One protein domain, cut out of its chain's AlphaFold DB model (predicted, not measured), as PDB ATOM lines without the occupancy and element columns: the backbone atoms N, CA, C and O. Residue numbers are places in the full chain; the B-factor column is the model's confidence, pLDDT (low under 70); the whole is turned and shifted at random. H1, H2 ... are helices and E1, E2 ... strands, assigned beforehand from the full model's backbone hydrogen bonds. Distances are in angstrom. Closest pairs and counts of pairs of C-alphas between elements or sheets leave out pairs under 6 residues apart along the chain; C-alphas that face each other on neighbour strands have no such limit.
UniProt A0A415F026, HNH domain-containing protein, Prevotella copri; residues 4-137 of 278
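What this domain is: This is residues 4 to 137 of the 278 residues of the protein "HNH domain-containing protein" of Prevotella copri (UniProt A0A415F026). With little regular structure, this mostly looped body has H1 and H2 as a V towards one end and the small hairpin E1 and E2, with short H3 and H4 near it, towards the other. Residues 100 to 115 loop through the middle; residues 28 to 34 and 36 to 41 stick out. The printed part has 134 residues, 48 in named elements, mostly helix: H1 H2 H3 E1 E2 H4, the sheet antiparallel. It is only just compact, close to loose: radius of gyration of the C-alphas 16.7 A, spans 50 by 34 by 26 A.

How they stand to each other: H1, residues 4 to 15, and H2, residues 43 to 59, are close but not clearly touching; their closest C-alphas, of Leu 13 and Phe 43, are 7.7 A apart. They stand at a steep tilt of 38 degrees, opposite ways. In the hairpin of E1, residues 96 to 99, and E2, residues 116 to 119, N 98 and O 117 are 2.8 A apart, within hydrogen-bond range. The closest C-alphas of E2 and H3, residues 67 to 73, are Pro 118 and Ile 71, 5.8 A; of E1 and H4, residues 121 to 124, Asp 98 and Asn 124, 5.6 A. Every O i to N i+4 pair is within range in H1 and H3, 10 of 13 in H2; H4 is too short for one.

Where its parts are: H1 begins at C-alpha 4 (144.615, 290.909, 311.922) and spans 16.7 A; H2 spans 21.0 A. H4 ends at C-alpha 124 (128.596, 305.137, 308.733).

The domain as a whole: The printed part has no cut. The links H1 to H2, H3 to E1 and E1 to E2 are long. pLDDT is under 70 at residues 17 to 44 and 137.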
ATOM      1  N   THR A   4     143.582 291.199 310.910       93.00
ATOM      2  CA  THR A   4     144.615 290.909 311.922       93.00
ATOM      3  C   THR A   4     145.982 291.488 311.561       93.00
ATOM      4  O   THR A   4     146.727 291.916 312.437       93.00
ATOM      5  N   THR A   5     146.336 291.498 310.277       94.44
ATOM      6  CA  THR A   5     147.596 292.078 309.803       94.44
ATOM      7  C   THR A   5     147.528 293.606 309.799       94.44
ATOM      8  O   THR A   5     148.536 294.238 310.091       94.44
ATOM      9  N   GLN A   6     146.353 294.195 309.538       94.25
ATOM     10  CA  GLN A   6     146.141 295.645 309.635       94.25
ATOM     11  C   GLN A   6     146.354 296.137 311.067       94.25
ATOM     12  O   GLN A   6     147.115 297.074 311.267       94.25
ATOM     13  N   VAL A   7     145.778 295.447 312.058       92.81
ATOM     14  CA  VAL A   7     145.981 295.774 313.480       92.81
ATOM     15  C   VAL A   7     147.459 295.688 313.867       92.81
ATOM     16  O   VAL A   7     147.981 296.616 314.471       92.81
ATOM     17  N   LYS A   8     148.167 294.624 313.463       92.06
ATOM     18  CA  LYS A   8     149.613 294.497 313.728       92.06
ATOM     19  C   LYS A   8     150.432 295.619 313.086       92.06
ATOM     20  O   LYS A   8     151.397 296.081 313.685       92.06
ATOM     21  N   LEU A   9     150.072 296.033 311.869       89.56
ATOM     22  CA  LEU A   9     150.731 297.151 311.196       89.56
ATOM     23  C   LEU A   9     150.489 298.459 311.952       89.56
ATOM     24  O   LEU A   9     151.450 299.174 312.207       89.56
ATOM     25  N   ILE A  10     149.242 298.732 312.343       89.06
ATOM     26  CA  ILE A  10     148.886 299.907 313.147       89.06
ATOM     27  C   ILE A  10     149.715 299.935 314.433       89.06
ATOM     28  O   ILE A  10     150.436 300.897 314.661       89.06
ATOM     29  N   GLN A  11     149.704 298.851 315.210       87.88
ATOM     30  CA  GLN A  11     150.446 298.757 316.472       87.88
ATOM     31  C   GLN A  11     151.951 298.965 316.285       87.88
ATOM     32  O   GLN A  11     152.594 299.632 317.090       87.88
ATOM     33  N   ARG A  12     152.529 298.405 315.214       85.38
ATOM     34  CA  ARG A  12     153.951 298.585 314.903       85.38
ATOM     35  C   ARG A  12     154.278 300.040 314.578       85.38
ATOM     36  O   ARG A  12     155.312 300.520 315.018       85.38
ATOM     37  N   LEU A  13     153.422 300.706 313.806       81.56
ATOM     38  CA  LEU A  13     153.599 302.104 313.431       81.56
ATOM     39  C   LEU A  13     153.409 303.043 314.633       81.56
ATOM     40  O   LEU A  13     154.220 303.941 314.839       81.56
ATOM     41  N   GLU A  14     152.400 302.786 315.468       79.25
ATOM     42  CA  GLU A  14     152.171 303.525 316.716       79.25
ATOM     43  C   GLU A  14     153.352 303.376 317.690       79.25
ATOM     44  O   GLU A  14     153.752 304.352 318.314       79.25
ATOM     45  N   ALA A  15     153.972 302.194 317.774       79.19
ATOM     46  CA  ALA A  15     155.154 301.964 318.613       79.19
ATOM     47  C   ALA A  15     156.425 302.684 318.119       79.19
ATOM     48  O   ALA A  15     157.378 302.830 318.880       79.19
ATOM     49  N   THR A  16     156.460 303.109 316.853       72.12
ATOM     50  CA  THR A  16     157.582 303.861 316.263       72.12
ATOM     51  C   THR A  16     157.354 305.371 316.237       72.12
ATOM     52  O   THR A  16     158.210 306.100 315.740       72.12
ATOM     53  N   LYS A  17     156.210 305.834 316.751       68.62
ATOM     54  CA  LYS A  17     155.832 307.245 316.816       68.62
ATOM     55  C   LYS A  17     156.745 308.006 317.793       68.62
ATOM     56  O   LYS A  17     157.013 307.516 318.891       68.62
ATOM     57  N   TYR A  18     157.188 309.210 317.433       63.28
ATOM     58  CA  TYR A  18     157.879 310.103 318.369       63.28
ATOM     59  C   TYR A  18     156.885 310.719 319.381       63.28
ATOM     60  O   TYR A  18     155.723 310.955 319.040       63.28
ATOM     61  N   PRO A  19     157.310 311.017 320.627       56.03
ATOM     62  CA  PRO A  19     156.418 311.519 321.682       56.03
ATOM     63  C   PRO A  19     155.655 312.805 321.324       56.03
ATOM     64  O   PRO A  19     154.491 312.941 321.699       56.03
ATOM     65  N   ASP A  20     156.284 313.696 320.553       55.69
ATOM     66  CA  ASP A  20     155.758 315.028 320.213       55.69
ATOM     67  C   ASP A  20     155.097 315.094 318.822       55.69
ATOM     68  O   ASP A  20     154.795 316.176 318.320       55.69
ATOM     69  N   GLU A  21     154.873 313.947 318.172       56.09
ATOM     70  CA  GLU A  21     154.184 313.894 316.878       56.09
ATOM     71  C   GLU A  21     152.693 314.227 317.047       56.09
ATOM     72  O   GLU A  21     151.902 313.473 317.641       56.09
ATOM     73  N   LEU A  22     152.316 315.405 316.550       47.38
ATOM     74  CA  LEU A  22     150.944 315.879 316.480       47.38
ATOM     75  C   LEU A  22     150.286 315.253 315.254       47.38
ATOM     76  O   LEU A  22     150.321 315.788 314.148       47.38
ATOM     77  N   ILE A  23     149.594 314.142 315.494       48.75
ATOM     78  CA  ILE A  23     148.634 313.615 314.534       48.75
ATOM     79  C   ILE A  23     147.619 314.747 314.327       48.75
ATOM     80  O   ILE A  23     146.912 315.099 315.269       48.75
ATOM     81  N   PHE A  24     147.563 315.312 313.120       52.78
ATOM     82  CA  PHE A  24     146.592 316.318 312.665       52.78
ATOM     83  C   PHE A  24     146.933 317.799 312.908       52.78
ATOM     84  O   PHE A  24     146.352 318.459 313.768       52.78
ATOM     85  N   SER A  25     147.704 318.393 311.991       39.88
ATOM     86  CA  SER A  25     147.530 319.812 311.650       39.88
ATOM     87  C   SER A  25     147.605 320.063 310.137       39.88
ATOM     88  O   SER A  25     148.635 320.441 309.597       39.88
ATOM     89  N   SER A  26     146.465 319.860 309.469       39.09
ATOM     90  CA  SER A  26     146.000 320.566 308.260       39.09
ATOM     91  C   SER A  26     147.046 321.073 307.244       39.09
ATOM     92  O   SER A  26     147.413 322.250 307.259       39.09
ATOM     93  N   ILE A  27     147.356 320.268 306.221       40.94
ATOM     94  CA  ILE A  27     147.843 320.771 304.920       40.94
ATOM     95  C   ILE A  27     146.640 321.150 304.041       40.94
ATOM     96  O   ILE A  27     146.359 320.540 303.014       40.94
ATOM     97  N   THR A  28     145.885 322.169 304.435       39.53
ATOM     98  CA  THR A  28     145.024 322.893 303.478       39.53
ATOM     99  C   THR A  28     145.364 324.376 303.387       39.53
ATOM    100  O   THR A  28     144.710 325.113 302.656       39.53
ATOM    101  N   ALA A  29     146.457 324.817 304.017       35.66
ATOM    102  CA  ALA A  29     146.966 326.178 303.896       35.66
ATOM    103  C   ALA A  29     148.370 326.203 303.264       35.66
ATOM    104  O   ALA A  29     149.370 326.423 303.941       35.66
ATOM    105  N   GLY A  30     148.428 326.023 301.942       36.28
ATOM    106  CA  GLY A  30     149.590 326.406 301.135       36.28
ATOM    107  C   GLY A  30     150.435 325.244 300.613       36.28
ATOM    108  O   GLY A  30     150.941 324.422 301.367       36.28
ATOM    109  N   ARG A  31     150.581 325.228 299.284       38.09
ATOM    110  CA  ARG A  31     151.527 324.449 298.471       38.09
ATOM    111  C   ARG A  31     152.847 324.151 299.189       38.09
ATOM    112  O   ARG A  31     153.416 325.078 299.745       38.09
ATOM    113  N   CYS A  32     153.298 322.894 299.075       39.31
ATOM    114  CA  CYS A  32     154.660 322.345 298.867       39.31
ATOM    115  C   CYS A  32     155.937 323.022 299.429       39.31
ATOM    116  O   CYS A  32     156.950 322.343 299.547       39.31
ATOM    117  N   ASP A  33     155.938 324.285 299.836       35.91
ATOM    118  CA  ASP A  33     157.144 325.110 299.940       35.91
ATOM    119  C   ASP A  33     157.706 325.228 301.368       35.91
ATOM    120  O   ASP A  33     158.649 325.981 301.603       35.91
ATOM    121  N   LYS A  34     157.153 324.510 302.357       40.16
ATOM    122  CA  LYS A  34     157.564 324.652 303.773       40.16
ATOM    123  C   LYS A  34     158.111 323.406 304.457       40.16
ATOM    124  O   LYS A  34     158.377 323.463 305.658       40.16
ATOM    125  N   HIS A  35     158.371 322.323 303.730       46.72
ATOM    126  CA  HIS A  35     159.105 321.207 304.321       46.72
ATOM    127  C   HIS A  35     160.570 321.622 304.487       46.72
ATOM    128  O   HIS A  35     161.408 321.406 303.615       46.72
ATOM    129  N   LYS A  36     160.893 322.209 305.648       45.69
ATOM    130  CA  LYS A  36     162.212 322.009 306.245       45.69
ATOM    131  C   LYS A  36     162.386 320.499 306.292       45.69
ATOM    132  O   LYS A  36     161.717 319.842 307.086       45.69
ATOM    133  N   MET A  37     163.194 319.956 305.386       45.62
ATOM    134  CA  MET A  37     163.539 318.543 305.391       45.62
ATOM    135  C   MET A  37     164.204 318.262 306.737       45.62
ATOM    136  O   MET A  37     165.384 318.547 306.931       45.62
ATOM    137  N   LEU A  38     163.430 317.759 307.699       51.16
ATOM    138  CA  LEU A  38     164.006 317.020 308.807       51.16
ATOM    139  C   LEU A  38     164.859 315.920 308.169       51.16
ATOM    140  O   LEU A  38     164.456 315.324 307.168       51.16
ATOM    141  N   ALA A  39     166.042 315.659 308.725       54.25
ATOM    142  CA  ALA A  39     166.951 314.641 308.197       54.25
ATOM    143  C   ALA A  39     166.302 313.239 308.120       54.25
ATOM    144  O   ALA A  39     166.799 312.376 307.402       54.25
ATOM    145  N   PHE A  40     165.176 313.035 308.821       54.03
ATOM    146  CA  PHE A  40     164.364 311.823 308.819       54.03
ATOM    147  C   PHE A  40     162.857 312.166 308.802       54.03
ATOM    148  O   PHE A  40     162.451 313.123 309.468       54.03
ATOM    149  N   PRO A  41     162.015 311.418 308.062       56.91
ATOM    150  CA  PRO A  41     160.564 311.606 308.063       56.91
ATOM    151  C   PRO A  41     159.929 311.145 309.388       56.91
ATOM    152  O   PRO A  41     160.253 310.072 309.894       56.91
ATOM    153  N   THR A  42     159.007 311.949 309.917       65.56
ATOM    154  CA  THR A  42     158.145 311.640 311.069       65.56
ATOM    155  C   THR A  42     156.957 310.770 310.645       65.56
ATOM    156  O   THR A  42     156.606 310.703 309.462       65.56
ATOM    157  N   PHE A  43     156.301 310.106 311.598       66.31
ATOM    158  CA  PHE A  43     155.060 309.364 311.370       66.31
ATOM    159  C   PHE A  43     153.927 310.269 310.858       66.31
ATOM    160  O   PHE A  43     153.106 309.827 310.052       66.31
ATOM    161  N   ASP A  44     153.914 311.543 311.256       65.69
ATOM    162  CA  ASP A  44     152.951 312.527 310.756       65.69
ATOM    163  C   ASP A  44     153.172 312.811 309.267       65.69
ATOM    164  O   ASP A  44     152.233 312.675 308.483       65.69
ATOM    165  N   HIS A  45     154.420 313.062 308.847       70.25
ATOM    166  CA  HIS A  45     154.747 313.216 307.426       70.25
ATOM    167  C   HIS A  45     154.392 311.955 306.628       70.25
ATOM    168  O   HIS A  45     153.880 312.047 305.514       70.25
ATOM    169  N   PHE A  46     154.622 310.763 307.194       77.44
ATOM    170  CA  PHE A  46     154.180 309.519 306.570       77.44
ATOM    171  C   PHE A  46     152.659 309.501 306.385       77.44
ATOM    172  O   PHE A  46     152.192 309.289 305.270       77.44
ATOM    173  N   ASN A  47     151.875 309.750 307.435       79.12
ATOM    174  CA  ASN A  47     150.417 309.729 307.333       79.12
ATOM    175  C   ASN A  47     149.881 310.788 306.370       79.12
ATOM    176  O   ASN A  47     148.948 310.488 305.633       79.12
ATOM    177  N   GLU A  48     150.469 311.980 306.323       79.06
ATOM    178  CA  GLU A  48     150.092 313.034 305.378       79.06
ATOM    179  C   GLU A  48     150.344 312.617 303.927       79.06
ATOM    180  O   GLU A  48     149.432 312.696 303.102       79.06
ATOM    181  N   ILE A  49     151.535 312.085 303.629       84.19
ATOM    182  CA  ILE A  49     151.866 311.535 302.305       84.19
ATOM    183  C   ILE A  49     150.886 310.412 301.946       84.19
ATOM    184  O   ILE A  49     150.342 310.374 300.841       84.19
ATOM    185  N   MET A  50     150.616 309.504 302.885       89.06
ATOM    186  CA  MET A  50     149.675 308.409 302.662       89.06
ATOM    187  C   MET A  50     148.244 308.923 302.477       89.06
ATOM    188  O   MET A  50     147.500 308.356 301.683       89.06
ATOM    189  N   TYR A  51     147.834 309.983 303.171       90.12
ATOM    190  CA  TYR A  51     146.510 310.578 303.009       90.12
ATOM    191  C   TYR A  51     146.375 311.194 301.620       90.12
ATOM    192  O   TYR A  51     145.394 310.930 300.924       90.12
ATOM    193  N   ASP A  52     147.375 311.943 301.168       88.25
ATOM    194  CA  ASP A  52     147.326 312.558 299.847       88.25
ATOM    195  C   ASP A  52     147.293 311.515 298.717       88.25
ATOM    196  O   ASP A  52     146.478 311.604 297.795       88.25
ATOM    197  N   ILE A  53     148.093 310.452 298.832       89.50
ATOM    198  CA  ILE A  53     148.120 309.367 297.845       89.50
ATOM    199  C   ILE A  53     146.843 308.517 297.922       89.50
ATOM    200  O   ILE A  53     146.101 308.395 296.947       89.50
ATOM    201  N   PHE A  54     146.566 307.892 299.067       93.88
ATOM    202  CA  PHE A  54     145.519 306.871 299.166       93.88
ATOM    203  C   PHE A  54     144.121 307.468 299.305       93.88
ATOM    204  O   PHE A  54     143.166 306.888 298.781       93.88
ATOM    205  N   VAL A  55     143.981 308.610 299.985       93.06
ATOM    206  CA  VAL A  55     142.681 309.253 300.207       93.06
ATOM    207  C   VAL A  55     142.385 310.266 299.110       93.06
ATOM    208  O   VAL A  55     141.466 310.027 298.333       93.06
ATOM    209  N   ASN A  56     143.157 311.351 299.000       91.75
ATOM    210  CA  ASN A  56     142.839 312.441 298.069       91.75
ATOM    211  C   ASN A  56     142.961 312.011 296.604       91.75
ATOM    212  O   ASN A  56     142.053 312.253 295.810       91.75
ATOM    213  N   SER A  57     144.071 311.365 296.242       90.69
ATOM    214  CA  SER A  57     144.372 311.052 294.843       90.69
ATOM    215  C   SER A  57     143.617 309.823 294.335       90.69
ATOM    216  O   SER A  57     143.231 309.776 293.165       90.69
ATOM    217  N   ILE A  58     143.379 308.822 295.190       93.94
ATOM    218  CA  ILE A  58     142.790 307.544 294.758       93.94
ATOM    219  C   ILE A  58     141.374 307.322 295.302       93.94
ATOM    220  O   ILE A  58     140.455 307.140 294.513       93.94
ATOM    221  N   TYR A  59     141.151 307.311 296.619       95.12
ATOM    222  CA  TYR A  59     139.822 306.971 297.148       95.12
ATOM    223  C   TYR A  59     138.757 308.039 296.841       95.12
ATOM    224  O   TYR A  59     137.641 307.711 296.435       95.12
ATOM    225  N   ASP A  60     139.089 309.312 297.055       93.19
ATOM    226  CA  ASP A  60     138.240 310.475 296.764       93.19
ATOM    227  C   ASP A  60     138.605 311.146 295.429       93.19
ATOM    228  O   ASP A  60     137.912 312.063 294.980       93.19
ATOM    229  N   GLY A  61     139.646 310.640 294.764       92.00
ATOM    230  CA  GLY A  61     140.079 311.099 293.456       92.00
ATOM    231  C   GLY A  61     139.011 310.879 292.387       92.00
ATOM    232  O   GLY A  61     138.302 309.869 292.338       92.00
ATOM    233  N   LYS A  62     138.874 311.858 291.493       87.62
ATOM    234  CA  LYS A  62     137.858 311.816 290.442       87.62
ATOM    235  C   LYS A  62     138.209 310.740 289.410       87.62
ATOM    236  O   LYS A  62     139.111 310.925 288.604       87.62
ATOM    237  N   GLY A  63     137.439 309.651 289.398       83.69
ATOM    238  CA  GLY A  63     137.546 308.587 288.392       83.69
ATOM    239  C   GLY A  63     138.626 307.535 288.664       83.69
ATOM    240  O   GLY A  63     138.858 306.695 287.803       83.69
ATOM    241  N   THR A  64     139.266 307.555 289.836       92.00
ATOM    242  CA  THR A  64     140.333 306.608 290.203       92.00
ATOM    243  C   THR A  64     139.805 305.389 290.956       92.00
ATOM    244  O   THR A  64     140.190 304.265 290.639       92.00
ATOM    245  N   PHE A  65     138.876 305.574 291.901       94.44
ATOM    246  CA  PHE A  65     138.193 304.479 292.594       94.44
ATOM    247  C   PHE A  65     136.676 304.509 292.358       94.44
ATOM    248  O   PHE A  65     135.964 305.407 292.816       94.44
ATOM    249  N   ASP A  66     136.153 303.494 291.664       94.00
ATOM    250  CA  ASP A  66     134.713 303.359 291.436       94.00
ATOM    251  C   ASP A  66     134.007 302.772 292.671       94.00
ATOM    252  O   ASP A  66     133.805 301.561 292.809       94.00
ATOM    253  N   LYS A  67     133.587 303.669 293.572       93.75
ATOM    254  CA  LYS A  67     132.822 303.329 294.784       93.75
ATOM    255  C   LYS A  67     131.525 302.578 294.465       93.75
ATOM    256  O   LYS A  67     131.121 301.699 295.224       93.75
ATOM    257  N   ARG A  68     130.860 302.893 293.345       93.88
ATOM    258  CA  ARG A  68     129.607 302.229 292.956       93.88
ATOM    259  C   ARG A  68     129.884 300.789 292.545       93.88
ATOM    260  O   ARG A  68     129.201 299.891 293.037       93.88
ATOM    261  N   ALA A  69     130.873 300.573 291.677       94.50
ATOM    262  CA  ALA A  69     131.278 299.235 291.267       94.50
ATOM    263  C   ALA A  69     131.750 298.410 292.467       94.50
ATOM    264  O   ALA A  69     131.349 297.259 292.596       94.50
ATOM    265  N   PHE A  70     132.512 299.003 293.392       95.50
ATOM    266  CA  PHE A  70     132.931 298.328 294.622       95.50
ATOM    267  C   PHE A  70     131.739 297.809 295.440       95.50
ATOM    268  O   PHE A  70     131.703 296.633 295.801       95.50
ATOM    269  N   ILE A  71     130.732 298.654 295.691       95.56
ATOM    270  CA  ILE A  71     129.542 298.249 296.453       95.56
ATOM    271  C   ILE A  71     128.760 297.158 295.714       95.56
ATOM    272  O   ILE A  71     128.370 296.170 296.331       95.56
ATOM    273  N   ILE A  72     128.549 297.295 294.401       93.81
ATOM    274  CA  ILE A  72     127.833 296.288 293.600       93.81
ATOM    275  C   ILE A  72     128.575 294.944 293.629       93.81
ATOM    276  O   ILE A  72     127.962 293.909 293.896       93.81
ATOM    277  N   ASN A  73     129.892 294.971 293.426       94.69
ATOM    278  CA  ASN A  73     130.739 293.783 293.364       94.69
ATOM    279  C   ASN A  73     130.965 293.132 294.736       94.69
ATOM    280  O   ASN A  73     131.359 291.971 294.791       94.69
ATOM    281  N   SER A  74     130.671 293.830 295.840       93.31
ATOM    282  CA  SER A  74     130.689 293.229 297.181       93.31
ATOM    283  C   SER A  74     129.649 292.115 297.358       93.31
ATOM    284  O   SER A  74     129.763 291.305 298.273       93.31
ATOM    285  N   GLY A  75     128.602 292.090 296.521       91.56
ATOM    286  CA  GLY A  75     127.490 291.144 296.632       91.56
ATOM    287  C   GLY A  75     126.549 291.407 297.814       91.56
ATOM    288  O   GLY A  75     125.503 290.763 297.916       91.56
ATOM    289  N   LEU A  76     126.858 292.377 298.681       92.12
ATOM    290  CA  LEU A  76     126.037 292.701 299.840       92.12
ATOM    291  C   LEU A  76     124.754 293.429 299.420       92.12
ATOM    292  O   LEU A  76     124.747 294.330 298.578       92.12
ATOM    293  N   ARG A  77     123.629 293.025 300.019       92.50
ATOM    294  CA  ARG A  77     122.325 293.678 299.819       92.50
ATOM    295  C   ARG A  77     121.946 294.581 300.985       92.50
ATOM    296  O   ARG A  77     121.399 295.656 300.749       92.50
ATOM    297  N   VAL A  78     122.239 294.146 302.206       94.44
ATOM    298  CA  VAL A  78     121.931 294.856 303.451       94.44
ATOM    299  C   VAL A  78     123.206 295.256 304.177       94.44
ATOM    300  O   VAL A  78     124.252 294.643 303.977       94.44
ATOM    301  N   CYS A  79     123.114 296.304 304.994       96.12
ATOM    302  CA  CYS A  79     124.231 296.801 305.786       96.12
ATOM    303  C   CYS A  79     124.766 295.694 306.717       96.12
ATOM    304  O   CYS A  79     123.984 295.157 307.504       96.12
ATOM    305  N   PRO A  80     126.070 295.371 306.683       94.88
ATOM    306  CA  PRO A  80     126.651 294.313 307.507       94.88
ATOM    307  C   PRO A  80     126.774 294.702 308.985       94.88
ATOM    308  O   PRO A  80     126.976 293.828 309.821       94.88
ATOM    309  N   TYR A  81     126.654 295.993 309.319       95.62
ATOM    310  CA  TYR A  81     126.619 296.438 310.709       95.62
ATOM    311  C   TYR A  81     125.258 296.181 311.336       95.62
ATOM    312  O   TYR A  81     125.168 295.478 312.335       95.62
ATOM    313  N   CYS A  82     124.196 296.736 310.749       95.44
ATOM    314  CA  CYS A  82     122.879 296.711 311.371       95.44
ATOM    315  C   CYS A  82     121.938 295.642 310.824       95.44
ATOM    316  O   CYS A  82     121.009 295.263 311.520       95.44
ATOM    317  N   GLY A  83     122.098 295.186 309.582       94.56
ATOM    318  CA  GLY A  83     121.139 294.299 308.915       94.56
ATOM    319  C   GLY A  83     119.766 294.927 308.624       94.56
ATOM    320  O   GLY A  83     118.886 294.231 308.124       94.56
ATOM    321  N   MET A  84     119.560 296.219 308.915       94.25
ATOM    322  CA  MET A  84     118.259 296.897 308.795       94.25
ATOM    323  C   MET A  84     118.040 297.543 307.427       94.25
ATOM    324  O   MET A  84     116.916 297.587 306.944       94.25
ATOM    325  N   GLU A  85     119.092 298.044 306.778       95.12
ATOM    326  CA  GLU A  85     118.974 298.913 305.601       95.12
ATOM    327  C   GLU A  85     119.604 298.309 304.345       95.12
ATOM    328  O   GLU A  85     120.634 297.637 304.410       95.12
ATOM    329  N   ILE A  86     119.007 298.599 303.184       94.62
ATOM    330  CA  ILE A  86     119.545 298.214 301.875       94.62
ATOM    331  C   ILE A  86     120.694 299.149 301.482       94.62
ATOM    332  O   ILE A  86     120.559 300.374 301.483       94.62
ATOM    333  N   ILE A  87     121.807 298.549 301.062       95.75
ATOM    334  CA  ILE A  87     123.032 299.257 300.658       95.75
ATOM    335  C   ILE A  87     123.350 299.117 299.167       95.75
ATOM    336  O   ILE A  87     124.387 299.584 298.709       95.75
ATOM    337  N   LYS A  88     122.452 298.511 298.379       91.94
ATOM    338  CA  LYS A  88     122.588 298.503 296.918       91.94
ATOM    339  C   LYS A  88     122.254 299.885 296.341       91.94
ATOM    340  O   LYS A  88     121.151 300.382 296.578       91.94
ATOM    341  N   PRO A  89     123.166 300.506 295.575       92.25
ATOM    342  CA  PRO A  89     122.918 301.805 294.968       92.25
ATOM    343  C   PRO A  89     121.998 301.671 293.745       92.25
ATOM    344  O   PRO A  89     122.103 300.721 292.970       92.25
ATOM    345  N   THR A  90     121.121 302.650 293.524       89.25
ATOM    346  CA  THR A  90     120.336 302.778 292.278       89.25
ATOM    347  C   THR A  90     121.047 303.723 291.312       89.25
ATOM    348  O   THR A  90     122.073 304.299 291.656       89.25
ATOM    349  N   ASN A  91     120.520 303.949 290.107       86.00
ATOM    350  CA  ASN A  91     121.098 304.944 289.189       86.00
ATOM    351  C   ASN A  91     121.064 306.380 289.745       86.00
ATOM    352  O   ASN A  91     121.809 307.229 289.270       86.00
ATOM    353  N   ARG A  92     120.211 306.649 290.744       86.38
ATOM    354  CA  ARG A  92     120.051 307.977 291.357       86.38
ATOM    355  C   ARG A  92     120.549 308.055 292.798       86.38
ATOM    356  O   ARG A  92     120.695 309.153 293.318       86.38
ATOM    357  N   THR A  93     120.814 306.920 293.445       84.44
ATOM    358  CA  THR A  93     121.232 306.879 294.851       84.44
ATOM    359  C   THR A  93     122.655 306.359 294.978       84.44
ATOM    360  O   THR A  93     123.015 305.324 294.415       84.44
ATOM    361  N   LYS A  94     123.470 307.088 295.741       85.31
ATOM    362  CA  LYS A  94     124.783 306.623 296.191       85.31
ATOM    363  C   LYS A  94     124.617 305.925 297.539       85.31
ATOM    364  O   LYS A  94     123.652 306.173 298.255       85.31
ATOM    365  N   LYS A  95     125.539 305.021 297.838       91.62
ATOM    366  CA  LYS A  95     125.654 304.346 299.130       91.62
ATOM    367  C   LYS A  95     127.090 304.479 299.608       91.62
ATOM    368  O   LYS A  95     127.976 304.771 298.801       91.62
ATOM    369  N   GLN A  96     127.285 304.341 300.909       93.12
ATOM    370  CA  GLN A  96     128.550 304.661 301.551       93.12
ATOM    371  C   GLN A  96     129.429 303.426 301.676       93.12
ATOM    372  O   GLN A  96     128.967 302.281 301.648       93.12
ATOM    373  N   ILE A  97     130.722 303.687 301.806       97.19
ATOM    374  CA  ILE A  97     131.715 302.693 302.177       97.19
ATOM    375  C   ILE A  97     132.381 303.250 303.426       97.19
ATOM    376  O   ILE A  97     133.052 304.282 303.362       97.19
ATOM    377  N   ASP A  98     132.140 302.587 304.548       97.44
ATOM    378  CA  ASP A  98     132.813 302.879 305.803       97.44
ATOM    379  C   ASP A  98     134.269 302.416 305.739       97.44
ATOM    380  O   ASP A  98     134.592 301.377 305.152       97.44
ATOM    381  N   HIS A  99     135.135 303.187 306.384       96.88
ATOM    382  CA  HIS A  99     136.489 302.776 306.713       96.88
ATOM    383  C   HIS A  99     136.481 302.274 308.150       96.88
ATOM    384  O   HIS A  99     136.504 303.085 309.081       96.88
ATOM    385  N   PHE A 100     136.470 300.947 308.329       96.62
ATOM    386  CA  PHE A 100     136.377 300.334 309.659       96.62
ATOM    387  C   PHE A 100     137.410 300.961 310.606       96.62
ATOM    388  O   PHE A 100     137.054 301.539 311.633       96.62
ATOM    389  N   PHE A 101     138.673 300.976 310.182       95.38
ATOM    390  CA  PHE A 101     139.719 301.842 310.707       95.38
ATOM    391  C   PHE A 101     139.660 303.201 309.988       95.38
ATOM    392  O   PHE A 101     139.920 303.238 308.778       95.38
ATOM    393  N   PRO A 102     139.339 304.310 310.690       94.12
ATOM    394  CA  PRO A 102     139.086 305.607 310.067       94.12
ATOM    395  C   PRO A 102     140.237 306.058 309.169       94.12
ATOM    396  O   PRO A 102     141.383 306.128 309.613       94.12
ATOM    397  N   LYS A 103     139.934 306.432 307.921       92.69
ATOM    398  CA  LYS A 103     140.946 306.919 306.965       92.69
ATOM    399  C   LYS A 103     141.659 308.193 307.425       92.69
ATOM    400  O   LYS A 103     142.757 308.462 306.958       92.69
ATOM    401  N   SER A 104     141.042 308.967 308.323       89.25
ATOM    402  CA  SER A 104     141.689 310.109 308.968       89.25
ATOM    403  C   SER A 104     142.895 309.653 309.786       89.25
ATOM    404  O   SER A 104     143.961 310.228 309.650       89.25
ATOM    405  N   LYS A 105     142.771 308.579 310.572       88.19
ATOM    406  CA  LYS A 105     143.858 308.069 311.421       88.19
ATOM    407  C   LYS A 105     144.773 307.074 310.707       88.19
ATOM    408  O   LYS A 105     145.963 307.017 310.994       88.19
ATOM    409  N   TYR A 106     144.234 306.305 309.764       91.44
ATOM    410  CA  TYR A 106     144.954 305.229 309.080       91.44
ATOM    411  C   TYR A 106     144.829 305.341 307.554       91.44
ATOM    412  O   TYR A 106     144.276 304.443 306.905       91.44
ATOM    413  N   PRO A 107     145.332 306.429 306.940       92.56
ATOM    414  CA  PRO A 107     145.181 306.667 305.503       92.56
ATOM    415  C   PRO A 107     145.807 305.568 304.637       92.56
ATOM    416  O   PRO A 107     145.278 305.227 303.582       92.56
ATOM    417  N   PHE A 108     146.866 304.919 305.120       91.38
ATOM    418  CA  PHE A 108     147.494 303.767 304.466       91.38
ATOM    419  C   PHE A 108     146.579 302.531 304.347       91.38
ATOM    420  O   PHE A 108     146.881 301.603 303.598       91.38
ATOM    421  N   LEU A 109     145.447 302.502 305.059       95.44
ATOM    422  CA  LEU A 109     144.410 301.476 304.932       95.44
ATOM    423  C   LEU A 109     143.209 301.930 304.094       95.44
ATOM    424  O   LEU A 109     142.271 301.146 303.939       95.44
ATOM    425  N   ALA A 110     143.206 303.148 303.540       95.19
ATOM    426  CA  ALA A 110     142.037 303.727 302.873       95.19
ATOM    427  C   ALA A 110     141.570 302.956 301.627       95.19
ATOM    428  O   ALA A 110     140.400 303.044 301.268       95.19
ATOM    429  N   LEU A 111     142.455 302.173 300.999       94.94
ATOM    430  CA  LEU A 111     142.141 301.300 299.857       94.94
ATOM    431  C   LEU A 111     142.241 299.807 300.182       94.94
ATOM    432  O   LEU A 111     142.123 298.961 299.296       94.94
ATOM    433  N   SER A 112     142.492 299.440 301.440       95.19
ATOM    434  CA  SER A 112     142.521 298.027 301.797       95.19
ATOM    435  C   SER A 112     141.102 297.469 301.736       95.19
ATOM    436  O   SER A 112     140.241 297.913 302.488       95.19
ATOM    437  N   TYR A 113     140.873 296.449 300.906       93.00
ATOM    438  CA  TYR A 113     139.575 295.764 300.781       93.00
ATOM    439  C   TYR A 113     138.960 295.370 302.124       93.00
ATOM    440  O   TYR A 113     137.763 295.523 302.337       93.00
ATOM    441  N   TYR A 114     139.792 294.899 303.052       95.38
ATOM    442  CA  TYR A 114     139.326 294.514 304.376       95.38
ATOM    443  C   TYR A 114     138.994 295.713 305.267       95.38
ATOM    444  O   TYR A 114     138.260 295.530 306.217       95.38
ATOM    445  N   ASN A 115     139.467 296.924 304.961       97.19
ATOM    446  CA  ASN A 115     139.076 298.136 305.682       97.19
ATOM    447  C   ASN A 115     137.814 298.807 305.113       97.19
ATOM    448  O   ASN A 115     137.247 299.671 305.769       97.19
ATOM    449  N   LEU A 116     137.407 298.449 303.894       97.25
ATOM    450  CA  LEU A 116     136.289 299.060 303.182       97.25
ATOM    451  C   LEU A 116     135.015 298.235 303.377       97.25
ATOM    452  O   LEU A 116     134.913 297.113 302.874       97.25
ATOM    453  N   ILE A 117     134.036 298.800 304.080       97.44
ATOM    454  CA  ILE A 117     132.777 298.136 304.429       97.44
ATOM    455  C   ILE A 117     131.608 298.885 303.781       97.44
ATOM    456  O   ILE A 117     131.228 299.949 304.266       97.44
ATOM    457  N   PRO A 118     130.995 298.360 302.703       97.19
ATOM    458  CA  PRO A 118     129.728 298.885 302.202       97.19
ATOM    459  C   PRO A 118     128.691 298.921 303.327       97.19
ATOM    460  O   PRO A 118     128.399 297.891 303.935       97.19
ATOM    461  N   SER A 119     128.156 300.096 303.634       97.00
ATOM    462  CA  SER A 119     127.336 300.319 304.827       97.00
ATOM    463  C   SER A 119     126.205 301.311 304.547       97.00
ATOM    464  O   SER A 119     126.160 301.965 303.501       97.00
ATOM    465  N   CYS A 120     125.222 301.362 305.448       96.69
ATOM    466  CA  CYS A 120     124.179 302.380 305.378       96.69
ATOM    467  C   CYS A 120     124.673 303.714 305.936       96.69
ATOM    468  O   CYS A 120     125.586 303.751 306.765       96.69
ATOM    469  N   ASP A 121     124.024 304.793 305.498       95.62
ATOM    470  CA  ASP A 121     124.368 306.164 305.873       95.62
ATOM    471  C   ASP A 121     124.307 306.328 307.400       95.62
ATOM    472  O   ASP A 121     125.279 306.752 308.016       95.62
ATOM    473  N   THR A 122     123.241 305.830 308.040       96.31
ATOM    474  CA  THR A 122     123.065 305.916 309.498       96.31
ATOM    475  C   THR A 122     124.170 305.221 310.287       96.31
ATOM    476  O   THR A 122     124.600 305.748 311.302       96.31
ATOM    477  N   CYS A 123     124.640 304.039 309.867       97.12
ATOM    478  CA  CYS A 123     125.734 303.367 310.579       97.12
ATOM    479  C   CYS A 123     127.077 304.056 310.351       97.12
ATOM    480  O   CYS A 123     127.887 304.080 311.272       97.12
ATOM    481  N   ASN A 124     127.321 304.553 309.137       96.69
ATOM    482  CA  ASN A 124     128.596 305.137 308.733       96.69
ATOM    483  C   ASN A 124     128.812 306.547 309.301       96.69
ATOM    484  O   ASN A 124     129.926 306.909 309.670       96.69
ATOM    485  N   GLU A 125     127.760 307.358 309.358       94.69
ATOM    486  CA  GLU A 125     127.857 308.777 309.696       94.69
ATOM    487  C   GLU A 125     127.834 309.041 311.211       94.69
ATOM    488  O   GLU A 125     127.520 308.180 312.034       94.69
ATOM    489  N   SER A 126     128.207 310.265 311.591       90.06
ATOM    490  CA  SER A 126     128.051 310.759 312.963       90.06
ATOM    491  C   SER A 126     126.558 310.941 313.279       90.06
ATOM    492  O   SER A 126     125.839 311.443 312.414       90.06
ATOM    493  N   PRO A 127     126.066 310.573 314.479       91.31
ATOM    494  CA  PRO A 127     126.809 310.218 315.697       91.31
ATOM    495  C   PRO A 127     127.130 308.722 315.883       91.31
ATOM    496  O   PRO A 127     127.654 308.361 316.939       91.31
ATOM    497  N   CYS A 128     126.842 307.856 314.902       94.25
ATOM    498  CA  CYS A 128     127.178 306.426 314.944       94.25
ATOM    499  C   CYS A 128     128.688 306.204 314.723       94.25
ATOM    500  O   CYS A 128     129.491 306.708 315.515       94.25
ATOM    501  N   LYS A 129     129.120 305.442 313.706       94.25
ATOM    502  CA  LYS A 129     130.537 305.089 313.537       94.25
ATOM    503  C   LYS A 129     131.378 306.342 313.341       94.25
ATOM    504  O   LYS A 129     132.325 306.560 314.096       94.25
ATOM    505  N   GLY A 130     131.029 307.162 312.349       92.62
ATOM    506  CA  GLY A 130     131.767 308.367 311.990       92.62
ATOM    507  C   GLY A 130     133.283 308.136 311.978       92.62
ATOM    508  O   GLY A 130     133.789 307.160 311.425       92.62
ATOM    509  N   ALA A 131     134.016 309.017 312.657       91.31
ATOM    510  CA  ALA A 131     135.467 308.921 312.803       91.31
ATOM    511  C   ALA A 131     135.932 308.107 314.030       91.31
ATOM    512  O   ALA A 131     137.127 308.113 314.327       91.31
ATOM    513  N   LYS A 132     135.032 307.421 314.756       91.69
ATOM    514  CA  LYS A 132     135.407 306.613 315.930       91.69
ATOM    515  C   LYS A 132     136.351 305.490 315.508       91.69
ATOM    516  O   LYS A 132     136.108 304.799 314.511       91.69
ATOM    517  N   ASP A 133     137.417 305.307 316.277       92.19
ATOM    518  CA  ASP A 133     138.435 304.286 316.045       92.19
ATOM    519  C   ASP A 133     138.104 303.006 316.830       92.19
ATOM    520  O   ASP A 133     138.107 303.049 318.060       92.19
ATOM    521  N   PRO A 134     137.863 301.860 316.162       91.88
ATOM    522  CA  PRO A 134     137.588 300.588 316.834       91.88
ATOM    523  C   PRO A 134     138.716 300.067 317.736       91.88
ATOM    524  O   PRO A 134     138.486 299.125 318.491       91.88
ATOM    525  N   LEU A 135     139.934 300.617 317.633       88.50
ATOM    526  CA  LEU A 135     141.064 300.253 318.495       88.50
ATOM    527  C   LEU A 135     141.119 301.049 319.802       88.50
ATOM    528  O   LEU A 135     141.839 300.653 320.717       88.50
ATOM    529  N   VAL A 136     140.376 302.152 319.909       83.06
ATOM    530  CA  VAL A 136     140.340 302.957 321.131       83.06
ATOM    531  C   VAL A 136     139.226 302.434 322.031       83.06
ATOM    532  O   VAL A 136     138.053 302.458 321.673       83.06
ATOM    533  N   LEU A 137     139.604 301.973 323.223       64.56
ATOM    534  CA  LEU A 137     138.681 301.524 324.263       64.56
ATOM    535  C   LEU A 137     138.026 302.745 324.922       64.56
ATOM    536  O   LEU A 137     138.473 303.212 325.964       64.56
TER     537      LEU A 137